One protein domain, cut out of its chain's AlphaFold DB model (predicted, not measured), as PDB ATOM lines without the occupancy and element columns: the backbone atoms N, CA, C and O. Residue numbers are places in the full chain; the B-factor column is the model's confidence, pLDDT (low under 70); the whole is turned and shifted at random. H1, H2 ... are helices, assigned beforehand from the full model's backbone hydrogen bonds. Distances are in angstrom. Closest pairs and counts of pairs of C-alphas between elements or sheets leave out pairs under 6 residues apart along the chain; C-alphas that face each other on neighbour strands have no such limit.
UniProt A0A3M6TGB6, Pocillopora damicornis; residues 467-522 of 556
ATOM      1  N   SER A 467      80.982 -61.516 -69.733       93.75
ATOM      2  CA  SER A 467      81.545 -61.004 -70.985       93.75
ATOM      3  C   SER A 467      81.774 -59.491 -70.941       93.75
ATOM      4  O   SER A 467      82.778 -59.030 -71.478       93.75
ATOM      5  N   CYS A 468      80.903 -58.732 -70.265       94.50
ATOM      6  CA  CYS A 468      81.132 -57.303 -70.035       94.50
ATOM      7  C   CYS A 468      82.367 -57.059 -69.158       94.50
ATOM      8  O   CYS A 468      83.181 -56.194 -69.465       94.50
ATOM      9  N   MET A 469      82.511 -57.823 -68.070       94.19
ATOM     10  CA  MET A 469      83.643 -57.714 -67.146       94.19
ATOM     11  C   MET A 469      84.963 -58.071 -67.833       94.19
ATOM     12  O   MET A 469      85.946 -57.366 -67.632       94.19
ATOM     13  N   ASP A 470      84.979 -59.119 -68.664       91.88
ATOM     14  CA  ASP A 470      86.160 -59.492 -69.451       91.88
ATOM     15  C   ASP A 470      86.568 -58.356 -70.402       91.88
ATOM     16  O   ASP A 470      87.719 -57.935 -70.393       91.88
ATOM     17  N   GLU A 471      85.616 -57.800 -71.159       90.12
ATOM     18  CA  GLU A 471      85.879 -56.705 -72.103       90.12
ATOM     19  C   GLU A 471      86.369 -55.434 -71.397       90.12
ATOM     20  O   GLU A 471      87.349 -54.825 -71.817       90.12
ATOM     21  N   LEU A 472      85.723 -55.039 -70.297       90.00
ATOM     22  CA  LEU A 472      86.125 -53.862 -69.523       90.00
ATOM     23  C   LEU A 472      87.526 -54.000 -68.933       90.00
ATOM     24  O   LEU A 472      88.261 -53.017 -68.889       90.00
ATOM     25  N   LYS A 473      87.889 -55.202 -68.479       87.62
ATOM     26  CA  LYS A 473      89.220 -55.489 -67.947       87.62
ATOM     27  C   LYS A 473      90.284 -55.348 -69.037       87.62
ATOM     28  O   LYS A 473      91.245 -54.613 -68.852       87.62
ATOM     29  N   GLU A 474      90.063 -55.978 -70.192       85.06
ATOM     30  CA  GLU A 474      90.972 -55.906 -71.346       85.06
ATOM     31  C   GLU A 474      91.132 -54.469 -71.870       85.06
ATOM     32  O   GLU A 474      92.244 -54.028 -72.175       85.06
ATOM     33  N   LEU A 475      90.033 -53.710 -71.948       83.38
ATOM     34  CA  LEU A 475      90.066 -52.298 -72.331       83.38
ATOM     35  C   LEU A 475      90.761 -51.438 -71.271       83.38
ATOM     36  O   LEU A 475      91.555 -50.570 -71.622       83.38
ATOM     37  N   GLY A 476      90.504 -51.703 -69.990       79.44
ATOM     38  CA  GLY A 476      91.172 -51.036 -68.876       79.44
ATOM     39  C   GLY A 476      92.686 -51.255 -68.870       79.44
ATOM     40  O   GLY A 476      93.413 -50.343 -68.499       79.44
ATOM     41  N   ASP A 477      93.159 -52.416 -69.329       71.38
ATOM     42  CA  ASP A 477      94.588 -52.724 -69.478       71.38
ATOM     43  C   ASP A 477      95.229 -52.115 -70.736       71.38
ATOM     44  O   ASP A 477      96.449 -51.937 -70.798       71.38
ATOM     45  N   SER A 478      94.424 -51.800 -71.753       67.94
ATOM     46  CA  SER A 478      94.917 -51.444 -73.090       67.94
ATOM     47  C   SER A 478      94.816 -49.954 -73.429       67.94
ATOM     48  O   SER A 478      95.519 -49.497 -74.333       67.94
ATOM     49  N   VAL A 479      93.946 -49.193 -72.758       65.00
ATOM     50  CA  VAL A 479      93.650 -47.788 -73.087       65.00
ATOM     51  C   VAL A 479      94.339 -46.842 -72.098       65.00
ATOM     52  O   VAL A 479      94.489 -47.139 -70.920       65.00
ATOM     53  N   ALA A 480      94.800 -45.684 -72.585       57.44
ATOM     54  CA  ALA A 480      95.538 -44.708 -71.775       57.44
ATOM     55  C   ALA A 480      94.662 -43.940 -70.760       57.44
ATOM     56  O   ALA A 480      95.200 -43.228 -69.905       57.44
ATOM     57  N   ASP A 481      93.333 -44.035 -70.873       67.94
ATOM     58  CA  ASP A 481      92.397 -43.514 -69.884       67.94
ATOM     59  C   ASP A 481      91.941 -44.620 -68.921       67.94
ATOM     60  O   ASP A 481      91.817 -45.788 -69.273       67.94
ATOM     61  N   ASN A 482      91.700 -44.247 -67.665       76.69
ATOM     62  CA  ASN A 482      91.248 -45.196 -66.646       76.69
ATOM     63  C   ASN A 482      89.736 -45.456 -66.715       76.69
ATOM     64  O   ASN A 482      89.207 -46.157 -65.860       76.69
ATOM     65  N   PHE A 483      89.032 -44.925 -67.719       82.69
ATOM     66  CA  PHE A 483      87.571 -44.940 -67.775       82.69
ATOM     67  C   PHE A 483      87.006 -46.364 -67.664       82.69
ATOM     68  O   PHE A 483      86.193 -46.654 -66.787       82.69
ATOM     69  N   HIS A 484      87.482 -47.288 -68.503       86.44
ATOM     70  CA  HIS A 484      87.011 -48.676 -68.486       86.44
ATOM     71  C   HIS A 484      87.410 -49.425 -67.209       86.44
ATOM     72  O   HIS A 484      86.615 -50.205 -66.677       86.44
ATOM     73  N   ALA A 485      88.607 -49.153 -66.685       84.75
ATOM     74  CA  ALA A 485      89.087 -49.755 -65.449       84.75
ATOM     75  C   ALA A 485      88.286 -49.278 -64.223       84.75
ATOM     76  O   ALA A 485      87.983 -50.080 -63.339       84.75
ATOM     77  N   ASP A 486      87.883 -48.007 -64.183       84.56
ATOM     78  CA  ASP A 486      87.069 -47.445 -63.105       84.56
ATOM     79  C   ASP A 486      85.661 -48.060 -63.102       84.56
ATOM     80  O   ASP A 486      85.191 -48.528 -62.058       84.56
ATOM     81  N   VAL A 487      85.031 -48.180 -64.278       89.44
ATOM     82  CA  VAL A 487      83.747 -48.887 -64.446       89.44
ATOM     83  C   VAL A 487      83.861 -50.341 -63.975       89.44
ATOM     84  O   VAL A 487      83.031 -50.821 -63.198       89.44
ATOM     85  N   TYR A 488      84.921 -51.039 -64.391       90.75
ATOM     86  CA  TYR A 488      85.207 -52.405 -63.958       90.75
ATOM     87  C   TYR A 488      85.332 -52.518 -62.430       90.75
ATOM     88  O   TYR A 488      84.769 -53.430 -61.821       90.75
ATOM     89  N   ILE A 489      86.050 -51.591 -61.786       87.44
ATOM     90  CA  ILE A 489      86.261 -51.599 -60.332       87.44
ATOM     91  C   ILE A 489      84.936 -51.425 -59.583       87.44
ATOM     92  O   ILE A 489      84.714 -52.137 -58.597       87.44
ATOM     93  N   GLN A 490      84.056 -50.524 -60.032       89.56
ATOM     94  CA  GLN A 490      82.741 -50.334 -59.409       89.56
ATOM     95  C   GLN A 490      81.895 -51.610 -59.490       89.56
ATOM     96  O   GLN A 490      81.407 -52.099 -58.465       89.56
ATOM     97  N   LEU A 491      81.811 -52.210 -60.680       93.19
ATOM     98  CA  LEU A 491      81.097 -53.471 -60.884       93.19
ATOM     99  C   LEU A 491      81.692 -54.609 -60.055       93.19
ATOM    100  O   LEU A 491      80.956 -55.331 -59.384       93.19
ATOM    101  N   ARG A 492      83.022 -54.746 -60.021       92.81
ATOM    102  CA  ARG A 492      83.700 -55.759 -59.203       92.81
ATOM    103  C   ARG A 492      83.354 -55.617 -57.725       92.81
ATOM    104  O   ARG A 492      83.075 -56.621 -57.074       92.81
ATOM    105  N   ASN A 493      83.385 -54.402 -57.180       90.69
ATOM    106  CA  ASN A 493      83.083 -54.168 -55.767       90.69
ATOM    107  C   ASN A 493      81.634 -54.543 -55.437       90.69
ATOM    108  O   ASN A 493      81.383 -55.189 -54.419       90.69
ATOM    109  N   TYR A 494      80.697 -54.196 -56.321       92.69
ATOM    110  CA  TYR A 494      79.298 -54.592 -56.193       92.69
ATOM    111  C   TYR A 494      79.130 -56.117 -56.238       92.69
ATOM    112  O   TYR A 494      78.557 -56.713 -55.323       92.69
ATOM    113  N   LEU A 495      79.687 -56.768 -57.263       93.62
ATOM    114  CA  LEU A 495      79.599 -58.217 -57.451       93.62
ATOM    115  C   LEU A 495      80.278 -58.984 -56.311       93.62
ATOM    116  O   LEU A 495      79.776 -60.020 -55.897       93.62
ATOM    117  N   ALA A 496      81.367 -58.473 -55.733       92.81
ATOM    118  CA  ALA A 496      82.035 -59.113 -54.600       92.81
ATOM    119  C   ALA A 496      81.132 -59.231 -53.358       92.81
ATOM    120  O   ALA A 496      81.320 -60.152 -52.562       92.81
ATOM    121  N   ILE A 497      80.172 -58.315 -53.201       94.50
ATOM    122  CA  ILE A 497      79.220 -58.287 -52.086       94.50
ATOM    123  C   ILE A 497      77.957 -59.080 -52.428       94.50
ATOM    124  O   ILE A 497      77.500 -59.880 -51.614       94.50
ATOM    125  N   HIS A 498      77.381 -58.837 -53.608       92.56
ATOM    126  CA  HIS A 498      76.046 -59.322 -53.953       92.56
ATOM    127  C   HIS A 498      76.060 -60.659 -54.693       92.56
ATOM    128  O   HIS A 498      75.288 -61.547 -54.342       92.56
ATOM    129  N   ASP A 499      76.973 -60.831 -55.650       90.62
ATOM    130  CA  ASP A 499      77.007 -61.984 -56.549       90.62
ATOM    131  C   ASP A 499      78.453 -62.483 -56.776       90.62
ATOM    132  O   ASP A 499      78.960 -62.493 -57.905       90.62
ATOM    133  N   PRO A 500      79.168 -62.921 -55.717       90.56
ATOM    134  CA  PRO A 500      80.606 -63.198 -55.791       90.56
ATOM    135  C   PRO A 500      80.961 -64.355 -56.731       90.56
ATOM    136  O   PRO A 500      82.130 -64.503 -57.090       90.56
ATOM    137  N   GLY A 501      79.974 -65.169 -57.124       91.81
ATOM    138  CA  GLY A 501      80.131 -66.269 -58.075       91.81
ATOM    139  C   GLY A 501      80.424 -65.822 -59.509       91.81
ATOM    140  O   GLY A 501      80.939 -66.625 -60.282       91.81
ATOM    141  N   PHE A 502      80.155 -64.560 -59.867       90.31
ATOM    142  CA  PHE A 502      80.519 -64.031 -61.186       90.31
ATOM    143  C   PHE A 502      81.993 -63.620 -61.294       90.31
ATOM    144  O   PHE A 502      82.478 -63.460 -62.412       90.31
ATOM    145  N   LEU A 503      82.709 -63.457 -60.173       92.25
ATOM    146  CA  LEU A 503      84.104 -63.002 -60.147       92.25
ATOM    147  C   LEU A 503      85.093 -64.170 -60.106       92.25
ATOM    148  O   LEU A 503      85.051 -65.003 -59.198       92.25
ATOM    149  N   THR A 504      86.043 -64.157 -61.034       92.88
ATOM    150  CA  THR A 504      87.213 -65.041 -61.063       92.88
ATOM    151  C   THR A 504      88.301 -64.568 -60.091       92.88
ATOM    152  O   THR A 504      88.252 -63.455 -59.561       92.88
ATOM    153  N   ASP A 505      89.308 -65.409 -59.841       91.19
ATOM    154  CA  ASP A 505      90.468 -65.015 -59.027       91.19
ATOM    155  C   ASP A 505      91.279 -63.897 -59.682       91.19
ATOM    156  O   ASP A 505      91.763 -63.001 -58.989       91.19
ATOM    157  N   ASP A 506      91.379 -63.924 -61.010       89.25
ATOM    158  CA  ASP A 506      92.036 -62.883 -61.792       89.25
ATOM    159  C   ASP A 506      91.299 -61.545 -61.645       89.25
ATOM    160  O   ASP A 506      91.910 -60.521 -61.348       89.25
ATOM    161  N   ASP A 507      89.963 -61.563 -61.677       90.62
ATOM    162  CA  ASP A 507      89.172 -60.345 -61.503       90.62
ATOM    163  C   ASP A 507      89.414 -59.660 -60.153       90.62
ATOM    164  O   ASP A 507      89.458 -58.428 -60.040       90.62
ATOM    165  N   ARG A 508      89.558 -60.480 -59.106       87.06
ATOM    166  CA  ARG A 508      89.827 -60.039 -57.732       87.06
ATOM    167  C   ARG A 508      91.231 -59.463 -57.590       87.06
ATOM    168  O   ARG A 508      91.440 -58.590 -56.751       87.06
ATOM    169  N   GLN A 509      92.176 -59.952 -58.387       85.69
ATOM    170  CA  GLN A 509      93.572 -59.525 -58.371       85.69
ATOM    171  C   GLN A 509      93.852 -58.356 -59.315       85.69
ATOM    172  O   GLN A 509      94.853 -57.667 -59.115       85.69
ATOM    173  N   PHE A 510      92.962 -58.105 -60.280       82.81
ATOM    174  CA  PHE A 510      93.071 -57.008 -61.228       82.81
ATOM    175  C   PHE A 510      93.340 -55.672 -60.529       82.81
ATOM    176  O   PHE A 510      92.653 -55.278 -59.573       82.81
ATOM    177  N   LYS A 511      94.333 -54.947 -61.036       74.94
ATOM    178  CA  LYS A 511      94.657 -53.586 -60.622       74.94
ATOM    179  C   LYS A 511      94.668 -52.735 -61.874       74.94
ATOM    180  O   LYS A 511      95.439 -53.039 -62.773       74.94
ATOM    181  N   SER A 512      93.854 -51.678 -61.881       67.69
ATOM    182  CA  SER A 512      93.882 -50.686 -62.955       67.69
ATOM    183  C   SER A 512      95.324 -50.255 -63.206       67.69
ATOM    184  O   SER A 512      96.026 -49.946 -62.228       67.69
ATOM    185  N   PRO A 513      95.753 -50.170 -64.473       65.75
ATOM    186  CA  PRO A 513      96.974 -49.471 -64.813       65.75
ATOM    187  C   PRO A 513      96.956 -48.074 -64.190       65.75
ATOM    188  O   PRO A 513      95.913 -47.417 -64.091       65.75
ATOM    189  N   ILE A 514      98.111 -47.640 -63.697       62.16
ATOM    190  CA  ILE A 514      98.275 -46.274 -63.214       62.16
ATOM    191  C   ILE A 514      98.756 -45.460 -64.409       62.16
ATOM    192  O   ILE A 514      99.744 -45.821 -65.050       62.16
ATOM    193  N   ARG A 515      98.069 -44.355 -64.703       56.12
ATOM    194  CA  ARG A 515      98.463 -43.430 -65.767       56.12
ATOM    195  C   ARG A 515      99.938 -43.028 -65.606       56.12
ATOM    196  O   ARG A 515     100.360 -42.669 -64.509       56.12
ATOM    197  N   ASP A 516     100.704 -43.131 -66.693       55.00
ATOM    198  CA  ASP A 516     102.154 -42.872 -66.766       55.00
ATOM    199  C   ASP A 516     103.051 -43.838 -65.949       55.00
ATOM    200  O   ASP A 516     104.245 -43.594 -65.765       55.00
ATOM    201  N   LEU A 517     102.496 -44.958 -65.468       53.03
ATOM    202  CA  LEU A 517     103.171 -45.987 -64.669       53.03
ATOM    203  C   LEU A 517     102.846 -47.386 -65.225       53.03
ATOM    204  O   LEU A 517     101.947 -48.078 -64.754       53.03
ATOM    205  N   GLY A 518     103.611 -47.810 -66.230       57.41
ATOM    206  CA  GLY A 518     103.455 -49.099 -66.912       57.41
ATOM    207  C   GLY A 518     103.823 -48.992 -68.391       57.41
ATOM    208  O   GLY A 518     103.999 -47.891 -68.902       57.41
ATOM    209  N   GLN A 519     103.978 -50.128 -69.069       53.72
ATOM    210  CA  GLN A 519     104.058 -50.191 -70.531       53.72
ATOM    211  C   GLN A 519     102.678 -50.598 -71.049       53.72
ATOM    212  O   GLN A 519     102.108 -51.568 -70.553       53.72
ATOM    213  N   THR A 520     102.129 -49.866 -72.018       55.47
ATOM    214  CA  THR A 520     100.902 -50.281 -72.713       55.47
ATOM    215  C   THR A 520     101.154 -51.571 -73.503       55.47
ATOM    216  O   THR A 520     102.298 -51.922 -73.800       55.47
ATOM    217  N   ASN A 521     100.101 -52.288 -73.906       49.88
ATOM    218  CA  ASN A 521     100.259 -53.466 -74.769       49.88
ATOM    219  C   ASN A 521     100.942 -53.112 -76.111       49.88
ATOM    220  O   ASN A 521     101.723 -53.899 -76.643       49.88
ATOM    221  N   SER A 522     100.729 -51.896 -76.628       51.72
ATOM    222  CA  SER A 522     101.496 -51.343 -77.755       51.72
ATOM    223  C   SER A 522     102.987 -51.183 -77.440       51.72
ATOM    224  O   SER A 522     103.815 -51.591 -78.253       51.72
TER     225      SER A 522
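What this domain is: This is residues 467 to 522 of the 556 residues of a protein of Pocillopora damicornis (UniProt A0A3M6TGB6). A hairpin of two helices, H2 and the shorter H1, has the short H3 near H2; after H3, residues 510 to 522 run as an unnamed stretch back past the end where H1 and H2 are linked. The printed part has 56 residues with three named helices, in the order H1, H2, H3, and no named strand: all helix. It is compact, with a radius of gyration of the C-alphas of 11.3 A, yet only just elongated, spanning 34 by 17 by 15 A.

How they stand to each other: H2, residues 483 to 498, touches H1, residues 467 to 478; the closest C-alphas, of Gly 476 and Ala 485, are 4.2 A apart. This helical hairpin has a steep tilt of 41 degrees, opposite ways. H3, residues 505 to 509, is close to H2 but not clearly touching: the closest C-alphas, of Arg 492 and Asp 507, are 7.5 A apart. H1 and H3 are only just apart, closest 8.1 A. Every O i to N i+4 pair is within hydrogen-bond range in H1 and H3, and 11 of 12 in H2.

Where its parts are: H2 is 23.0 A long, ending at C-alpha 498 (76.046, -59.322, -53.953). H1 is 16.6 A long, beginning at C-alpha 467 (81.545, -61.004, -70.985). H3 is 6.3 A long.

The domain as a whole: The C-alphas farthest apart, of His 498 and Ser 522, are 35.7 A apart. The printed part has no cut; the link H1 to H2 is tight, H2 to H3 short. The pLDDT is under 70 at residues 478 to 481 and 512 to 522.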